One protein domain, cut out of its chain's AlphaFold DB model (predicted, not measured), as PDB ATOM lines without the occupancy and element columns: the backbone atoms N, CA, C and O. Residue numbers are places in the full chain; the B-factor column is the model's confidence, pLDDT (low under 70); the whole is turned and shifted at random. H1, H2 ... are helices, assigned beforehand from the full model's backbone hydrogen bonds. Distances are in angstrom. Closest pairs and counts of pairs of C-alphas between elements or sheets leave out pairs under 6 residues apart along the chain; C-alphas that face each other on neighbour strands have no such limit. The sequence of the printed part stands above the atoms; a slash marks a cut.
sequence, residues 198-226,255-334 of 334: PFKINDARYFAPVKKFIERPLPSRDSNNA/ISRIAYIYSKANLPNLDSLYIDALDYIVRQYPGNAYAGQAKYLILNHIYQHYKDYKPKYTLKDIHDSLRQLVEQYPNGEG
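This is residues 198 to 226 and 255 to 334 of the 334 residues of an uncharacterized protein of Taibaiella sp. KBW10 (UniProt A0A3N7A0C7). Four helices, H3, H4, H5 and H7, stand side by side in a zigzag row, each running opposite to the one before, with short H1 and H2 beside the H3 and H4 end and short H6 near one end of H5. Residues 215 to 226, with no named element, lie beyond H1 and H2, away from H7. The printed part has 109 residues with seven named helices, H1 to H7 in order, and no named strand: all helix. It is only just compact, close to loose, with a radius of gyration of the C-alphas of 15.7 A, and elongated, spanning 49 by 30 by 19 A.

H1, residues 204 to 207, and H2, residues 210 to 214, touch only at the corner, and only just, with 3 pairs of C-alphas within 8 A; the closest are Tyr 206 and Phe 213, 6.1 A. H3, residues 255 to 264, and H4, residues 270 to 284, form a helical hairpin at a shallow tilt of 8 degrees, C-alphas 262 and 274 closest at 6.4 A. H4 touches H1 with residues 273 to 277 alone, C-alphas 207 and 277 closest at 5.8 A. H5, residues 289 to 304, forms a hairpin with H4 at 27 degrees, touching it with residues 291 to 298 alone; C-alphas 282 and 291 are closest, 4.9 A. H6, residues 306 to 309, is close to H5 but not clearly touching, C-alphas 302 and 309 closest at 6.6 A. H7, residues 315 to 328, touches H5, opposite ways at 15 degrees, C-alphas 299 and 318 closest at 6.3 A. H4 and H7 are apart. Every O i to N i+4 pair is within hydrogen-bond range in H2, H3, H4, H5 and H7; H1 and H6 are too short for one.

H1 begins at C-alpha 204, (177.392, 235.555, 183.947). H3 measures 14.4 A, H4 21.4 A, H5 22.6 A and H7 19.9 A, ending at C-alpha 328, (208.748, 234.795, 181.016).

The C-alphas farthest apart, Arg 221 and Lys 316, are 49.2 A apart. Residues 227 to 254 are not printed; C-alphas 226 and 255 are 19.3 A apart across this cut. Of the links printed whole, none is long. Confidence is under 70 at residues 198, 221 and 332 to 334.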
ATOM      1  N   PRO A 198     168.358 234.373 168.448       63.50
ATOM      2  CA  PRO A 198     167.493 234.070 169.579       63.50
ATOM      3  C   PRO A 198     168.278 233.530 170.782       63.50
ATOM      4  O   PRO A 198     167.743 233.531 171.894       63.50
ATOM      5  N   PHE A 199     169.532 233.095 170.608       73.06
ATOM      6  CA  PHE A 199     170.356 232.628 171.714       73.06
ATOM      7  C   PHE A 199     171.087 233.792 172.373       73.06
ATOM      8  O   PHE A 199     172.098 234.304 171.899       73.06
ATOM      9  N   LYS A 200     170.541 234.213 173.512       76.25
ATOM     10  CA  LYS A 200     171.093 235.305 174.309       76.25
ATOM     11  C   LYS A 200     172.067 234.759 175.343       76.25
ATOM     12  O   LYS A 200     171.683 233.996 176.227       76.25
ATOM     13  N   ILE A 201     173.310 235.226 175.289       86.06
ATOM     14  CA  ILE A 201     174.286 235.021 176.362       86.06
ATOM     15  C   ILE A 201     174.058 236.112 177.416       86.06
ATOM     16  O   ILE A 201     174.663 237.178 177.397       86.06
ATOM     17  N   ASN A 202     173.109 235.863 178.314       89.50
ATOM     18  CA  ASN A 202     172.660 236.816 179.334       89.50
ATOM     19  C   ASN A 202     172.830 236.281 180.765       89.50
ATOM     20  O   ASN A 202     172.137 236.714 181.683       89.50
ATOM     21  N   ASP A 203     173.747 235.333 180.960       92.38
ATOM     22  CA  ASP A 203     174.042 234.755 182.266       92.38
ATOM     23  C   ASP A 203     175.551 234.739 182.520       92.38
ATOM     24  O   ASP A 203     176.305 234.071 181.812       92.38
ATOM     25  N   ALA A 204     175.986 235.452 183.560       95.69
ATOM     26  CA  ALA A 204     177.392 235.555 183.947       95.69
ATOM     27  C   ALA A 204     178.042 234.190 184.230       95.69
ATOM     28  O   ALA A 204     179.251 234.033 184.088       95.69
ATOM     29  N   ARG A 205     177.250 233.162 184.562       95.69
ATOM     30  CA  ARG A 205     177.740 231.794 184.769       95.69
ATOM     31  C   ARG A 205     178.330 231.167 183.505       95.69
ATOM     32  O   ARG A 205     179.028 230.167 183.621       95.69
ATOM     33  N   TYR A 206     178.095 231.729 182.317       95.56
ATOM     34  CA  TYR A 206     178.817 231.305 181.119       95.56
ATOM     35  C   TYR A 206     180.310 231.642 181.183       95.56
ATOM     36  O   TYR A 206     181.076 230.922 180.568       95.56
ATOM     37  N   PHE A 207     180.748 232.619 181.986       97.50
ATOM     38  CA  PHE A 207     182.166 232.915 182.252       97.50
ATOM     39  C   PHE A 207     182.786 232.043 183.360       97.50
ATOM     40  O   PHE A 207     183.939 232.239 183.729       97.50
ATOM     41  N   ALA A 208     182.045 231.074 183.909       97.69
ATOM     42  CA  ALA A 208     182.550 230.214 184.976       97.69
ATOM     43  C   ALA A 208     183.785 229.392 184.539       97.69
ATOM     44  O   ALA A 208     183.973 229.159 183.339       97.69
ATOM     45  N   PRO A 209     184.587 228.895 185.506       98.19
ATOM     46  CA  PRO A 209     185.659 227.935 185.256       98.19
ATOM     47  C   PRO A 209     185.243 226.791 184.331       98.19
ATOM     48  O   PRO A 209     184.133 226.271 184.467       98.19
ATOM     49  N   VAL A 210     186.157 226.350 183.464       97.88
ATOM     50  CA  VAL A 210     185.891 225.385 182.383       97.88
ATOM     51  C   VAL A 210     185.066 224.160 182.801       97.88
ATOM     52  O   VAL A 210     184.099 223.814 182.128       97.88
ATOM     53  N   LYS A 211     185.350 223.552 183.961       97.50
ATOM     54  CA  LYS A 211     184.586 222.397 184.473       97.50
ATOM     55  C   LYS A 211     183.110 222.735 184.720       97.50
ATOM     56  O   LYS A 211     182.227 222.018 184.268       97.50
ATOM     57  N   LYS A 212     182.841 223.885 185.350       98.06
ATOM     58  CA  LYS A 212     181.476 224.379 185.589       98.06
ATOM     59  C   LYS A 212     180.781 224.792 184.292       98.06
ATOM     60  O   LYS A 212     179.565 224.668 184.190       98.06
ATOM     61  N   PHE A 213     181.534 225.307 183.319       97.81
ATOM     62  CA  PHE A 213     181.003 225.637 182.001       97.81
ATOM     63  C   PHE A 213     180.547 224.383 181.239       97.81
ATOM     64  O   PHE A 213     179.450 224.380 180.687       97.81
ATOM     65  N   ILE A 214     181.347 223.314 181.236       97.31
ATOM     66  CA  ILE A 214     181.026 222.052 180.545       97.31
ATOM     67  C   ILE A 214     179.771 221.393 181.121       97.31
ATOM     68  O   ILE A 214     178.933 220.904 180.372       97.31
ATOM     69  N   GLU A 215     179.616 221.402 182.444       96.00
ATOM     70  CA  GLU A 215     178.466 220.793 183.131       96.00
ATOM     71  C   GLU A 215     177.166 221.592 182.969       96.00
ATOM     72  O   GLU A 215     176.081 221.123 183.314       96.00
ATOM     73  N   ARG A 216     177.257 222.827 182.471       93.81
ATOM     74  CA  ARG A 216     176.124 223.738 182.402       93.81
ATOM     75  C   ARG A 216     175.166 223.347 181.271       93.81
ATOM     76  O   ARG A 216     175.567 223.343 180.110       93.81
ATOM     77  N   PRO A 217     173.868 223.148 181.541       91.69
ATOM     78  CA  PRO A 217     172.889 222.984 180.474       91.69
ATOM     79  C   PRO A 217     172.777 224.257 179.626       91.69
ATOM     80  O   PRO A 217     172.687 225.364 180.164       91.69
ATOM     81  N   LEU A 218     172.742 224.099 178.304       89.62
ATOM     82  CA  LEU A 218     172.500 225.192 177.366       89.62
ATOM     83  C   LEU A 218     170.997 225.265 177.054       89.62
ATOM     84  O   LEU A 218     170.463 224.348 176.427       89.62
ATOM     85  N   PRO A 219     170.283 226.319 177.484       80.00
ATOM     86  CA  PRO A 219     168.866 226.455 177.196       80.00
ATOM     87  C   PRO A 219     168.683 226.865 175.731       80.00
ATOM     88  O   PRO A 219     168.980 227.994 175.353       80.00
ATOM     89  N   SER A 220     168.162 225.962 174.900       77.06
ATOM     90  CA  SER A 220     167.644 226.320 173.580       77.06
ATOM     91  C   SER A 220     166.402 225.508 173.244       77.06
ATOM     92  O   SER A 220     166.321 224.319 173.542       77.06
ATOM     93  N   ARG A 221     165.428 226.168 172.612       68.19
ATOM     94  CA  ARG A 221     164.264 225.512 171.994       68.19
ATOM     95  C   ARG A 221     164.530 225.115 170.540       68.19
ATOM     96  O   ARG A 221     163.747 224.364 169.974       68.19
ATOM     97  N   ASP A 222     165.616 225.625 169.962       78.62
ATOM     98  CA  ASP A 222     166.036 225.372 168.588       78.62
ATOM     99  C   ASP A 222     167.491 224.887 168.569       78.62
ATOM    100  O   ASP A 222     168.429 225.642 168.847       78.62
ATOM    101  N   SER A 223     167.688 223.612 168.241       80.75
ATOM    102  CA  SER A 223     169.016 223.009 168.106       80.75
ATOM    103  C   SER A 223     169.788 223.515 166.883       80.75
ATOM    104  O   SER A 223     170.987 223.262 166.782       80.75
ATOM    105  N   ASN A 224     169.124 224.214 165.954       81.69
ATOM    106  CA  ASN A 224     169.747 224.812 164.773       81.69
ATOM    107  C   ASN A 224     170.261 226.233 165.013       81.69
ATOM    108  O   ASN A 224     170.907 226.806 164.133       81.69
ATOM    109  N   ASN A 225     170.005 226.808 166.192       85.56
ATOM    110  CA  ASN A 225     170.511 228.127 166.520       85.56
ATOM    111  C   ASN A 225     172.056 228.138 166.556       85.56
ATOM    112  O   ASN A 225     172.683 227.316 167.226       85.56
ATOM    113  N   ALA A 226     172.663 229.110 165.870       86.81
ATOM    114  CA  ALA A 226     174.114 229.212 165.732       86.81
ATOM    115  C   ALA A 226     174.838 229.439 167.068       86.81
ATOM    116  O   ALA A 226     175.878 228.824 167.310       86.81
ATOM    117  N   ILE A 255     190.208 230.152 176.349       97.62
ATOM    118  CA  ILE A 255     190.388 231.552 175.933       97.62
ATOM    119  C   ILE A 255     189.438 231.881 174.774       97.62
ATOM    120  O   ILE A 255     188.709 232.875 174.837       97.62
ATOM    121  N   SER A 256     189.387 231.024 173.749       96.06
ATOM    122  CA  SER A 256     188.508 231.199 172.584       96.06
ATOM    123  C   SER A 256     187.027 231.216 172.974       96.06
ATOM    124  O   SER A 256     186.268 232.086 172.535       96.06
ATOM    125  N   ARG A 257     186.616 230.312 173.872       97.50
ATOM    126  CA  ARG A 257     185.273 230.299 174.464       97.50
ATOM    127  C   ARG A 257     184.974 231.616 175.182       97.50
ATOM    128  O   ARG A 257     183.916 232.200 174.948       97.50
ATOM    129  N   ILE A 258     185.865 232.080 176.059       98.31
ATOM    130  CA  ILE A 258     185.682 233.322 176.826       98.31
ATOM    131  C   ILE A 258     185.543 234.519 175.880       98.31
ATOM    132  O   ILE A 258     184.627 235.326 176.051       98.31
ATOM    133  N   ALA A 259     186.390 234.606 174.851       96.12
ATOM    134  CA  ALA A 259     186.327 235.656 173.838       96.12
ATOM    135  C   ALA A 259     185.007 235.620 173.048       96.12
ATOM    136  O   ALA A 259     184.373 236.658 172.846       96.12
ATOM    137  N   TYR A 260     184.545 234.428 172.657       95.12
ATOM    138  CA  TYR A 260     183.253 234.261 171.996       95.12
ATOM    139  C   TYR A 260     182.099 234.753 172.878       95.12
ATOM    140  O   TYR A 260     181.298 235.578 172.435       95.12
ATOM    141  N   ILE A 261     182.043 234.300 174.136       95.44
ATOM    142  CA  ILE A 261     181.015 234.703 175.104       95.44
ATOM    143  C   ILE A 261     181.044 236.220 175.290       95.44
ATOM    144  O   ILE A 261     179.998 236.850 175.179       95.44
ATOM    145  N   TYR A 262     182.220 236.816 175.496       95.31
ATOM    146  CA  TYR A 262     182.386 238.266 175.611       95.31
ATOM    147  C   TYR A 262     181.852 239.016 174.385       95.31
ATOM    148  O   TYR A 262     181.101 239.973 174.534       95.31
ATOM    149  N   SER A 263     182.133 238.531 173.173       91.19
ATOM    150  CA  SER A 263     181.677 239.175 171.933       91.19
ATOM    151  C   SER A 263     180.158 239.124 171.702       91.19
ATOM    152  O   SER A 263     179.634 239.879 170.882       91.19
ATOM    153  N   LYS A 264     179.445 238.213 172.378       89.62
ATOM    154  CA  LYS A 264     178.003 237.972 172.182       89.62
ATOM    155  C   LYS A 264     177.158 238.274 173.419       89.62
ATOM    156  O   LYS A 264     175.930 238.305 173.320       89.62
ATOM    157  N   ALA A 265     177.778 238.439 174.582       91.06
ATOM    158  CA  ALA A 265     177.065 238.633 175.831       91.06
ATOM    159  C   ALA A 265     176.469 240.034 175.936       91.06
ATOM    160  O   ALA A 265     177.065 241.028 175.534       91.06
ATOM    161  N   ASN A 266     175.289 240.103 176.547       89.25
ATOM    162  CA  ASN A 266     174.670 241.356 176.952       89.25
ATOM    163  C   ASN A 266     174.424 241.294 178.460       89.25
ATOM    164  O   ASN A 266     173.384 240.811 178.918       89.25
ATOM    165  N   LEU A 267     175.442 241.692 179.220       92.06
ATOM    166  CA  LEU A 267     175.499 241.599 180.675       92.06
ATOM    167  C   LEU A 267     176.072 242.894 181.264       92.06
ATOM    168  O   LEU A 267     176.957 243.496 180.655       92.06
ATOM    169  N   PRO A 268     175.632 243.305 182.464       91.62
ATOM    170  CA  PRO A 268     176.346 244.329 183.216       91.62
ATOM    171  C   PRO A 268     177.741 243.821 183.615       91.62
ATOM    172  O   PRO A 268     177.925 242.625 183.846       91.62
ATOM    173  N   ASN A 269     178.705 244.735 183.747       91.00
ATOM    174  CA  ASN A 269     180.085 244.446 184.175       91.00
ATOM    175  C   ASN A 269     180.812 243.416 183.289       91.00
ATOM    176  O   ASN A 269     181.620 242.625 183.779       91.00
ATOM    177  N   LEU A 270     180.509 243.413 181.987       94.31
ATOM    178  CA  LEU A 270     181.016 242.430 181.034       94.31
ATOM    179  C   LEU A 270     182.555 242.367 181.001       94.31
ATOM    180  O   LEU A 270     183.116 241.274 181.024       94.31
ATOM    181  N   ASP A 271     183.223 243.518 181.053       95.25
ATOM    182  CA  ASP A 271     184.688 243.615 181.093       95.25
ATOM    183  C   ASP A 271     185.279 242.935 182.333       95.25
ATOM    184  O   ASP A 271     186.276 242.221 182.248       95.25
ATOM    185  N   SER A 272     184.631 243.095 183.492       95.56
ATOM    186  CA  SER A 272     185.066 242.437 184.729       95.56
ATOM    187  C   SER A 272     184.896 240.922 184.640       95.56
ATOM    188  O   SER A 272     185.811 240.193 184.998       95.56
ATOM    189  N   LEU A 273     183.775 240.440 184.090       97.94
ATOM    190  CA  LEU A 273     183.550 239.004 183.874       97.94
ATOM    191  C   LEU A 273     184.590 238.395 182.926       97.94
ATOM    192  O   LEU A 273     185.067 237.286 183.163       97.94
ATOM    193  N   TYR A 274     184.948 239.120 181.867       98.06
ATOM    194  CA  TYR A 274     185.978 238.714 180.919       98.06
ATOM    195  C   TYR A 274     187.362 238.636 181.570       98.06
ATOM    196  O   TYR A 274     188.024 237.599 181.484       98.06
ATOM    197  N   ILE A 275     187.775 239.698 182.271       97.94
ATOM    198  CA  ILE A 275     189.065 239.744 182.969       97.94
ATOM    199  C   ILE A 275     189.142 238.657 184.042       97.94
ATOM    200  O   ILE A 275     190.144 237.951 184.098       97.94
ATOM    201  N   ASP A 276     188.103 238.483 184.859       98.31
ATOM    202  CA  ASP A 276     188.092 237.490 185.938       98.31
ATOM    203  C   ASP A 276     188.182 236.055 185.396       98.31
ATOM    204  O   ASP A 276     188.854 235.206 185.991       98.31
ATOM    205  N   ALA A 277     187.542 235.775 184.257       98.56
ATOM    206  CA  ALA A 277     187.614 234.470 183.604       98.56
ATOM    207  C   ALA A 277     189.017 234.177 183.047       98.56
ATOM    208  O   ALA A 277     189.537 233.078 183.249       98.56
ATOM    209  N   LEU A 278     189.660 235.154 182.398       98.56
ATOM    210  CA  LEU A 278     191.044 235.008 181.934       98.56
ATOM    211  C   LEU A 278     192.032 234.919 183.104       98.56
ATOM    212  O   LEU A 278     192.955 234.110 183.082       98.56
ATOM    213  N   ASP A 279     191.833 235.709 184.156       98.06
ATOM    214  CA  ASP A 279     192.692 235.692 185.340       98.06
ATOM    215  C   ASP A 279     192.582 234.359 186.094       98.06
ATOM    216  O   ASP A 279     193.566 233.865 186.652       98.06
ATOM    217  N   TYR A 280     191.411 233.715 186.057       98.31
ATOM    218  CA  TYR A 280     191.263 232.346 186.536       98.31
ATOM    219  C   TYR A 280     192.189 231.379 185.779       98.31
ATOM    220  O   TYR A 280     192.884 230.602 186.433       98.31
ATOM    221  N   ILE A 281     192.270 231.459 184.443       98.12
ATOM    222  CA  ILE A 281     193.207 230.649 183.638       98.12
ATOM    223  C   ILE A 281     194.653 230.898 184.087       98.12
ATOM    224  O   ILE A 281     195.373 229.944 184.385       98.12
ATOM    225  N   VAL A 282     195.057 232.167 184.213       97.19
ATOM    226  CA  VAL A 282     196.412 232.552 184.653       97.19
ATOM    227  C   VAL A 282     196.760 231.932 186.009       97.19
ATOM    228  O   VAL A 282     197.852 231.394 186.187       97.19
ATOM    229  N   ARG A 283     195.826 231.968 186.967       97.62
ATOM    230  CA  ARG A 283     196.027 231.405 188.311       97.62
ATOM    231  C   ARG A 283     196.027 229.879 188.345       97.62
ATOM    232  O   ARG A 283     196.705 229.311 189.196       97.62
ATOM    233  N   GLN A 284     195.255 229.219 187.483       97.50
ATOM    234  CA  GLN A 284     195.194 227.753 187.449       97.50
ATOM    235  C   GLN A 284     196.418 227.117 186.783       97.50
ATOM    236  O   GLN A 284     196.795 226.012 187.165       97.50
ATOM    237  N   TYR A 285     197.044 227.799 185.819       95.06
ATOM    238  CA  TYR A 285     198.135 227.239 185.014       95.06
ATOM    239  C   TYR A 285     199.403 228.110 185.061       95.06
ATOM    240  O   TYR A 285     199.860 228.602 184.025       95.06
ATOM    241  N   PRO A 286     200.003 228.322 186.249       92.50
ATOM    242  CA  PRO A 286     201.205 229.138 186.372       92.50
ATOM    243  C   PRO A 286     202.365 228.531 185.569       92.50
ATOM    244  O   PRO A 286     202.635 227.335 185.657       92.50
ATOM    245  N   GLY A 287     203.066 229.361 184.794       89.25
ATOM    246  CA  GLY A 287     204.209 228.933 183.980       89.25
ATOM    247  C   GLY A 287     203.845 228.280 182.641       89.25
ATOM    248  O   GLY A 287     204.750 227.916 181.893       89.25
ATOM    249  N   ASN A 288     202.558 228.142 182.308       91.75
ATOM    250  CA  ASN A 288     202.134 227.693 180.984       91.75
ATOM    251  C   ASN A 288     202.122 228.869 179.985       91.75
ATOM    252  O   ASN A 288     201.576 229.932 180.283       91.75
ATOM    253  N   ALA A 289     202.680 228.674 178.786       89.62
ATOM    254  CA  ALA A 289     202.772 229.727 177.768       89.62
ATOM    255  C   ALA A 289     201.396 230.246 177.301       89.62
ATOM    256  O   ALA A 289     201.226 231.452 177.132       89.62
ATOM    257  N   TYR A 290     200.389 229.376 177.188       90.50
ATOM    258  CA  TYR A 290     199.022 229.762 176.819       90.50
ATOM    259  C   TYR A 290     198.294 230.485 177.960       90.50
ATOM    260  O   TYR A 290     197.470 231.367 177.731       90.50
ATOM    261  N   ALA A 291     198.648 230.206 179.218       93.81
ATOM    262  CA  ALA A 291     198.210 231.049 180.329       93.81
ATOM    263  C   ALA A 291     198.862 232.446 180.264       93.81
ATOM    264  O   ALA A 291     198.239 233.443 180.634       93.81
ATOM    265  N   GLY A 292     200.083 232.536 179.728       93.44
ATOM    266  CA  GLY A 292     200.717 233.799 179.355       93.44
ATOM    267  C   GLY A 292     199.884 234.604 178.350       93.44
ATOM    268  O   GLY A 292     199.649 235.789 178.574       93.44
ATOM    269  N   GLN A 293     199.330 233.960 177.320       92.81
ATOM    270  CA  GLN A 293     198.411 234.600 176.369       92.81
ATOM    271  C   GLN A 293     197.155 235.161 177.057       92.81
ATOM    272  O   GLN A 293     196.760 236.297 176.795       92.81
ATOM    273  N   ALA A 294     196.554 234.428 178.003       96.19
ATOM    274  CA  ALA A 294     195.446 234.959 178.805       96.19
ATOM    275  C   ALA A 294     195.860 236.223 179.581       96.19
ATOM    276  O   ALA A 294     195.108 237.200 179.633       96.19
ATOM    277  N   LYS A 295     197.081 236.251 180.136       96.00
ATOM    278  CA  LYS A 295     197.621 237.437 180.815       96.00
ATOM    279  C   LYS A 295     197.828 238.611 179.858       96.00
ATOM    280  O   LYS A 295     197.470 239.735 180.216       96.00
ATOM    281  N   TYR A 296     198.353 238.358 178.660       95.56
ATOM    282  CA  TYR A 296     198.464 239.364 177.605       95.56
ATOM    283  C   TYR A 296     197.094 239.963 177.270       95.56
ATOM    284  O   TYR A 296     196.939 241.182 177.280       95.56
ATOM    285  N   LEU A 297     196.075 239.122 177.058       96.44
ATOM    286  CA  LEU A 297     194.723 239.568 176.717       96.44
ATOM    287  C   LEU A 297     194.104 240.461 177.802       96.44
ATOM    288  O   LEU A 297     193.455 241.453 177.466       96.44
ATOM    289  N   ILE A 298     194.346 240.168 179.085       97.31
ATOM    290  CA  ILE A 298     193.942 241.041 180.202       97.31
ATOM    291  C   ILE A 298     194.635 242.405 180.099       97.31
ATOM    292  O   ILE A 298     193.975 243.440 180.175       97.31
ATOM    293  N   LEU A 299     195.962 242.421 179.931       96.69
ATOM    294  CA  LEU A 299     196.749 243.657 179.876       96.69
ATOM    295  C   LEU A 299     196.387 244.507 178.654       96.69
ATOM    296  O   LEU A 299     196.221 245.719 178.786       96.69
ATOM    297  N   ASN A 300     196.207 243.879 177.491       95.81
ATOM    298  CA  ASN A 300     195.758 244.553 176.281       95.81
ATOM    299  C   ASN A 300     194.357 245.143 176.474       95.81
ATOM    300  O   ASN A 300     194.152 246.309 176.157       95.81
ATOM    301  N   HIS A 301     193.411 244.400 177.060       95.81
ATOM    302  CA  HIS A 301     192.083 244.938 177.358       95.81
ATOM    303  C   HIS A 301     192.166 246.163 178.287       95.81
ATOM    304  O   HIS A 301     191.626 247.219 177.962       95.81
ATOM    305  N   ILE A 302     192.909 246.076 179.396       96.00
ATOM    306  CA  ILE A 302     193.108 247.212 180.312       96.00
ATOM    307  C   ILE A 302     193.728 248.409 179.578       96.00
ATOM    308  O   ILE A 302     193.326 249.544 179.818       96.00
ATOM    309  N   TYR A 303     194.686 248.177 178.679       95.62
ATOM    310  CA  TYR A 303     195.314 249.235 177.890       95.62
ATOM    311  C   TYR A 303     194.330 249.919 176.928       95.62
ATOM    312  O   TYR A 303     194.242 251.148 176.927       95.62
ATOM    313  N   GLN A 304     193.548 249.150 176.161       94.31
ATOM    314  CA  GLN A 304     192.546 249.702 175.235       94.31
ATOM    315  C   GLN A 304     191.465 250.517 175.970       94.31
ATOM    316  O   GLN A 304     190.961 251.504 175.439       94.31
ATOM    317  N   HIS A 305     191.167 250.151 177.220       93.62
ATOM    318  CA  HIS A 305     190.159 250.785 178.072       93.62
ATOM    319  C   HIS A 305     190.769 251.612 179.217       93.62
ATOM    320  O   HIS A 305     190.120 251.874 180.226       93.62
ATOM    321  N   TYR A 306     192.023 252.061 179.085       92.94
ATOM    322  CA  TYR A 306     192.815 252.610 180.198       92.94
ATOM    323  C   TYR A 306     192.122 253.719 181.006       92.94
ATOM    324  O   TYR A 306     192.312 253.819 182.221       92.94
ATOM    325  N   LYS A 307     191.294 254.544 180.353       93.25
ATOM    326  CA  LYS A 307     190.534 255.618 181.011       93.25
ATOM    327  C   LYS A 307     189.626 255.095 182.127       93.25
ATOM    328  O   LYS A 307     189.540 255.750 183.162       93.25
ATOM    329  N   ASP A 308     189.031 253.923 181.938       92.00
ATOM    330  CA  ASP A 308     188.079 253.309 182.870       92.00
ATOM    331  C   ASP A 308     188.790 252.585 184.024       92.00
ATOM    332  O   ASP A 308     188.220 252.359 185.091       92.00
ATOM    333  N   TYR A 309     190.071 252.263 183.835       90.75
ATOM    334  CA  TYR A 309     190.894 251.523 184.791       90.75
ATOM    335  C   TYR A 309     191.838 252.411 185.619       90.75
ATOM    336  O   TYR A 309     192.515 251.920 186.527       90.75
ATOM    337  N   LYS A 310     191.885 253.724 185.369       89.38
ATOM    338  CA  LYS A 310     192.639 254.680 186.195       89.38
ATOM    339  C   LYS A 310     191.857 255.011 187.487       89.38
ATOM    340  O   LYS A 310     190.651 255.216 187.415       89.38
ATOM    341  N   PRO A 311     192.503 255.130 188.669       90.38
ATOM    342  CA  PRO A 311     193.943 255.054 188.934       90.38
ATOM    343  C   PRO A 311     194.448 253.659 189.318       90.38
ATOM    344  O   PRO A 311     195.600 253.542 189.719       90.38
ATOM    345  N   LYS A 312     193.612 252.617 189.220       92.25
ATOM    346  CA  LYS A 312     193.982 251.249 189.617       92.25
ATOM    347  C   LYS A 312     195.213 250.740 188.859       92.25
ATOM    348  O   LYS A 312     196.009 250.017 189.446       92.25
ATOM    349  N   TYR A 313     195.367 251.132 187.596       91.75
ATOM    350  CA  TYR A 313     196.551 250.856 186.786       91.75
ATOM    351  C   TYR A 313     197.147 252.154 186.240       91.75
ATOM    352  O   TYR A 313     196.412 253.064 185.852       91.75
ATOM    353  N   THR A 314     198.478 252.230 186.165       94.81
ATOM    354  CA  THR A 314     199.198 253.236 185.374       94.81
ATOM    355  C   THR A 314     199.712 252.627 184.067       94.81
ATOM    356  O   THR A 314     199.934 251.421 183.974       94.81
ATOM    357  N   LEU A 315     199.965 253.458 183.047       93.81
ATOM    358  CA  LEU A 315     200.600 252.988 181.803       93.81
ATOM    359  C   LEU A 315     201.973 252.347 182.055       93.81
ATOM    360  O   LEU A 315     202.354 251.425 181.338       93.81
ATOM    361  N   LYS A 316     202.693 252.810 183.085       94.81
ATOM    362  CA  LYS A 316     203.966 252.219 183.497       94.81
ATOM    363  C   LYS A 316     203.766 250.798 184.029       94.81
ATOM    364  O   LYS A 316     204.489 249.909 183.602       94.81
ATOM    365  N   ASP A 317     202.753 250.571 184.867       94.19
ATOM    366  CA  ASP A 317     202.456 249.237 185.413       94.19
ATOM    367  C   ASP A 317     202.097 248.239 184.305       94.19
ATOM    368  O   ASP A 317     202.559 247.097 184.319       94.19
ATOM    369  N   ILE A 318     201.295 248.672 183.322       94.75
ATOM    370  CA  ILE A 318     200.920 247.849 182.162       94.75
ATOM    371  C   ILE A 318     202.169 247.521 181.335       94.75
ATOM    372  O   ILE A 318     202.405 246.356 181.024       94.75
ATOM    373  N   HIS A 319     202.990 248.527 181.014       95.31
ATOM    374  CA  HIS A 319     204.231 248.345 180.261       95.31
ATOM    375  C   HIS A 319     205.207 247.391 180.967       95.31
ATOM    376  O   HIS A 319     205.718 246.460 180.347       95.31
ATOM    377  N   ASP A 320     205.451 247.591 182.264       96.31
ATOM    378  CA  ASP A 320     206.354 246.743 183.042       96.31
ATOM    379  C   ASP A 320     205.827 245.298 183.133       96.31
ATOM    380  O   ASP A 320     206.610 244.357 182.995       96.31
ATOM    381  N   SER A 321     204.505 245.113 183.256       94.31
ATOM    382  CA  SER A 321     203.865 243.787 183.239       94.31
ATOM    383  C   SER A 321     203.995 243.086 181.883       94.31
ATOM    384  O   SER A 321     204.235 241.881 181.839       94.31
ATOM    385  N   LEU A 322     203.852 243.822 180.774       93.88
ATOM    386  CA  LEU A 322     204.044 243.279 179.425       93.88
ATOM    387  C   LEU A 322     205.501 242.864 179.196       93.88
ATOM    388  O   LEU A 322     205.747 241.778 178.680       93.88
ATOM    389  N   ARG A 323     206.474 243.676 179.632       93.94
ATOM    390  CA  ARG A 323     207.898 243.318 179.533       93.94
ATOM    391  C   ARG A 323     208.205 242.034 180.306       93.94
ATOM    392  O   ARG A 323     208.846 241.141 179.762       93.94
ATOM    393  N   GLN A 324     207.700 241.917 181.535       92.44
ATOM    394  CA  GLN A 324     207.864 240.702 182.335       92.44
ATOM    395  C   GLN A 324     207.247 239.475 181.648       92.44
ATOM    396  O   GLN A 324     207.816 238.388 181.700       92.44
ATOM    397  N   LEU A 325     206.097 239.641 180.987       91.38
ATOM    398  CA  LEU A 325     205.439 238.554 180.266       91.38
ATOM    399  C   LEU A 325     206.293 238.043 179.096       91.38
ATOM    400  O   LEU A 325     206.455 236.833 178.953       91.38
ATOM    401  N   VAL A 326     206.886 238.955 178.317       89.56
ATOM    402  CA  VAL A 326     207.801 238.618 177.211       89.56
ATOM    403  C   VAL A 326     209.058 237.909 177.723       89.56
ATOM    404  O   VAL A 326     209.504 236.936 177.123       89.56
ATOM    405  N   GLU A 327     209.617 238.353 178.851       89.62
ATOM    406  CA  GLU A 327     210.766 237.693 179.487       89.62
ATOM    407  C   GLU A 327     210.422 236.276 179.973       89.62
ATOM    408  O   GLU A 327     211.235 235.359 179.853       89.62
ATOM    409  N   GLN A 328     209.211 236.082 180.503       88.00
ATOM    410  CA  GLN A 328     208.748 234.795 181.016       88.00
ATOM    411  C   GLN A 328     208.384 233.807 179.894       88.00
ATOM    412  O   GLN A 328     208.575 232.599 180.059       88.00
ATOM    413  N   TYR A 329     207.884 234.301 178.757       86.44
ATOM    414  CA  TYR A 329     207.416 233.492 177.629       86.44
ATOM    415  C   TYR A 329     207.968 234.008 176.287       86.44
ATOM    416  O   TYR A 329     207.201 234.439 175.429       86.44
ATOM    417  N   PRO A 330     209.287 233.910 176.040       75.25
ATOM    418  CA  PRO A 330     209.928 234.516 174.866       75.25
ATOM    419  C   PRO A 330     209.479 233.928 173.517       75.25
ATOM    420  O   PRO A 330     209.708 234.538 172.478       75.25
ATOM    421  N   ASN A 331     208.849 232.748 173.531       73.06
ATOM    422  CA  ASN A 331     208.284 232.078 172.355       73.06
ATOM    423  C   ASN A 331     206.757 231.888 172.469       73.06
ATOM    424  O   ASN A 331     206.203 231.016 171.802       73.06
ATOM    425  N   GLY A 332     206.095 232.606 173.384       65.56
ATOM    426  CA  GLY A 332     204.641 232.567 173.519       65.56
ATOM    427  C   GLY A 332     203.951 233.305 172.371       65.56
ATOM    428  O   GLY A 332     204.486 234.272 171.835       65.56
ATOM    429  N   GLU A 333     202.752 232.858 171.998       59.97
ATOM    430  CA  GLU A 333     201.862 233.622 171.122       59.97
ATOM    431  C   GLU A 333     201.125 234.669 171.980       59.97
ATOM    432  O   GLU A 333     200.143 234.344 172.647       59.97
ATOM    433  N   GLY A 334     201.630 235.907 172.038       47.66
ATOM    434  CA  GLY A 334     201.032 236.988 172.841       47.66
ATOM    435  C   GLY A 334     201.953 238.166 173.098       47.66
ATOM    436  O   GLY A 334     203.048 237.934 173.654       47.66
TER     437      GLY A 334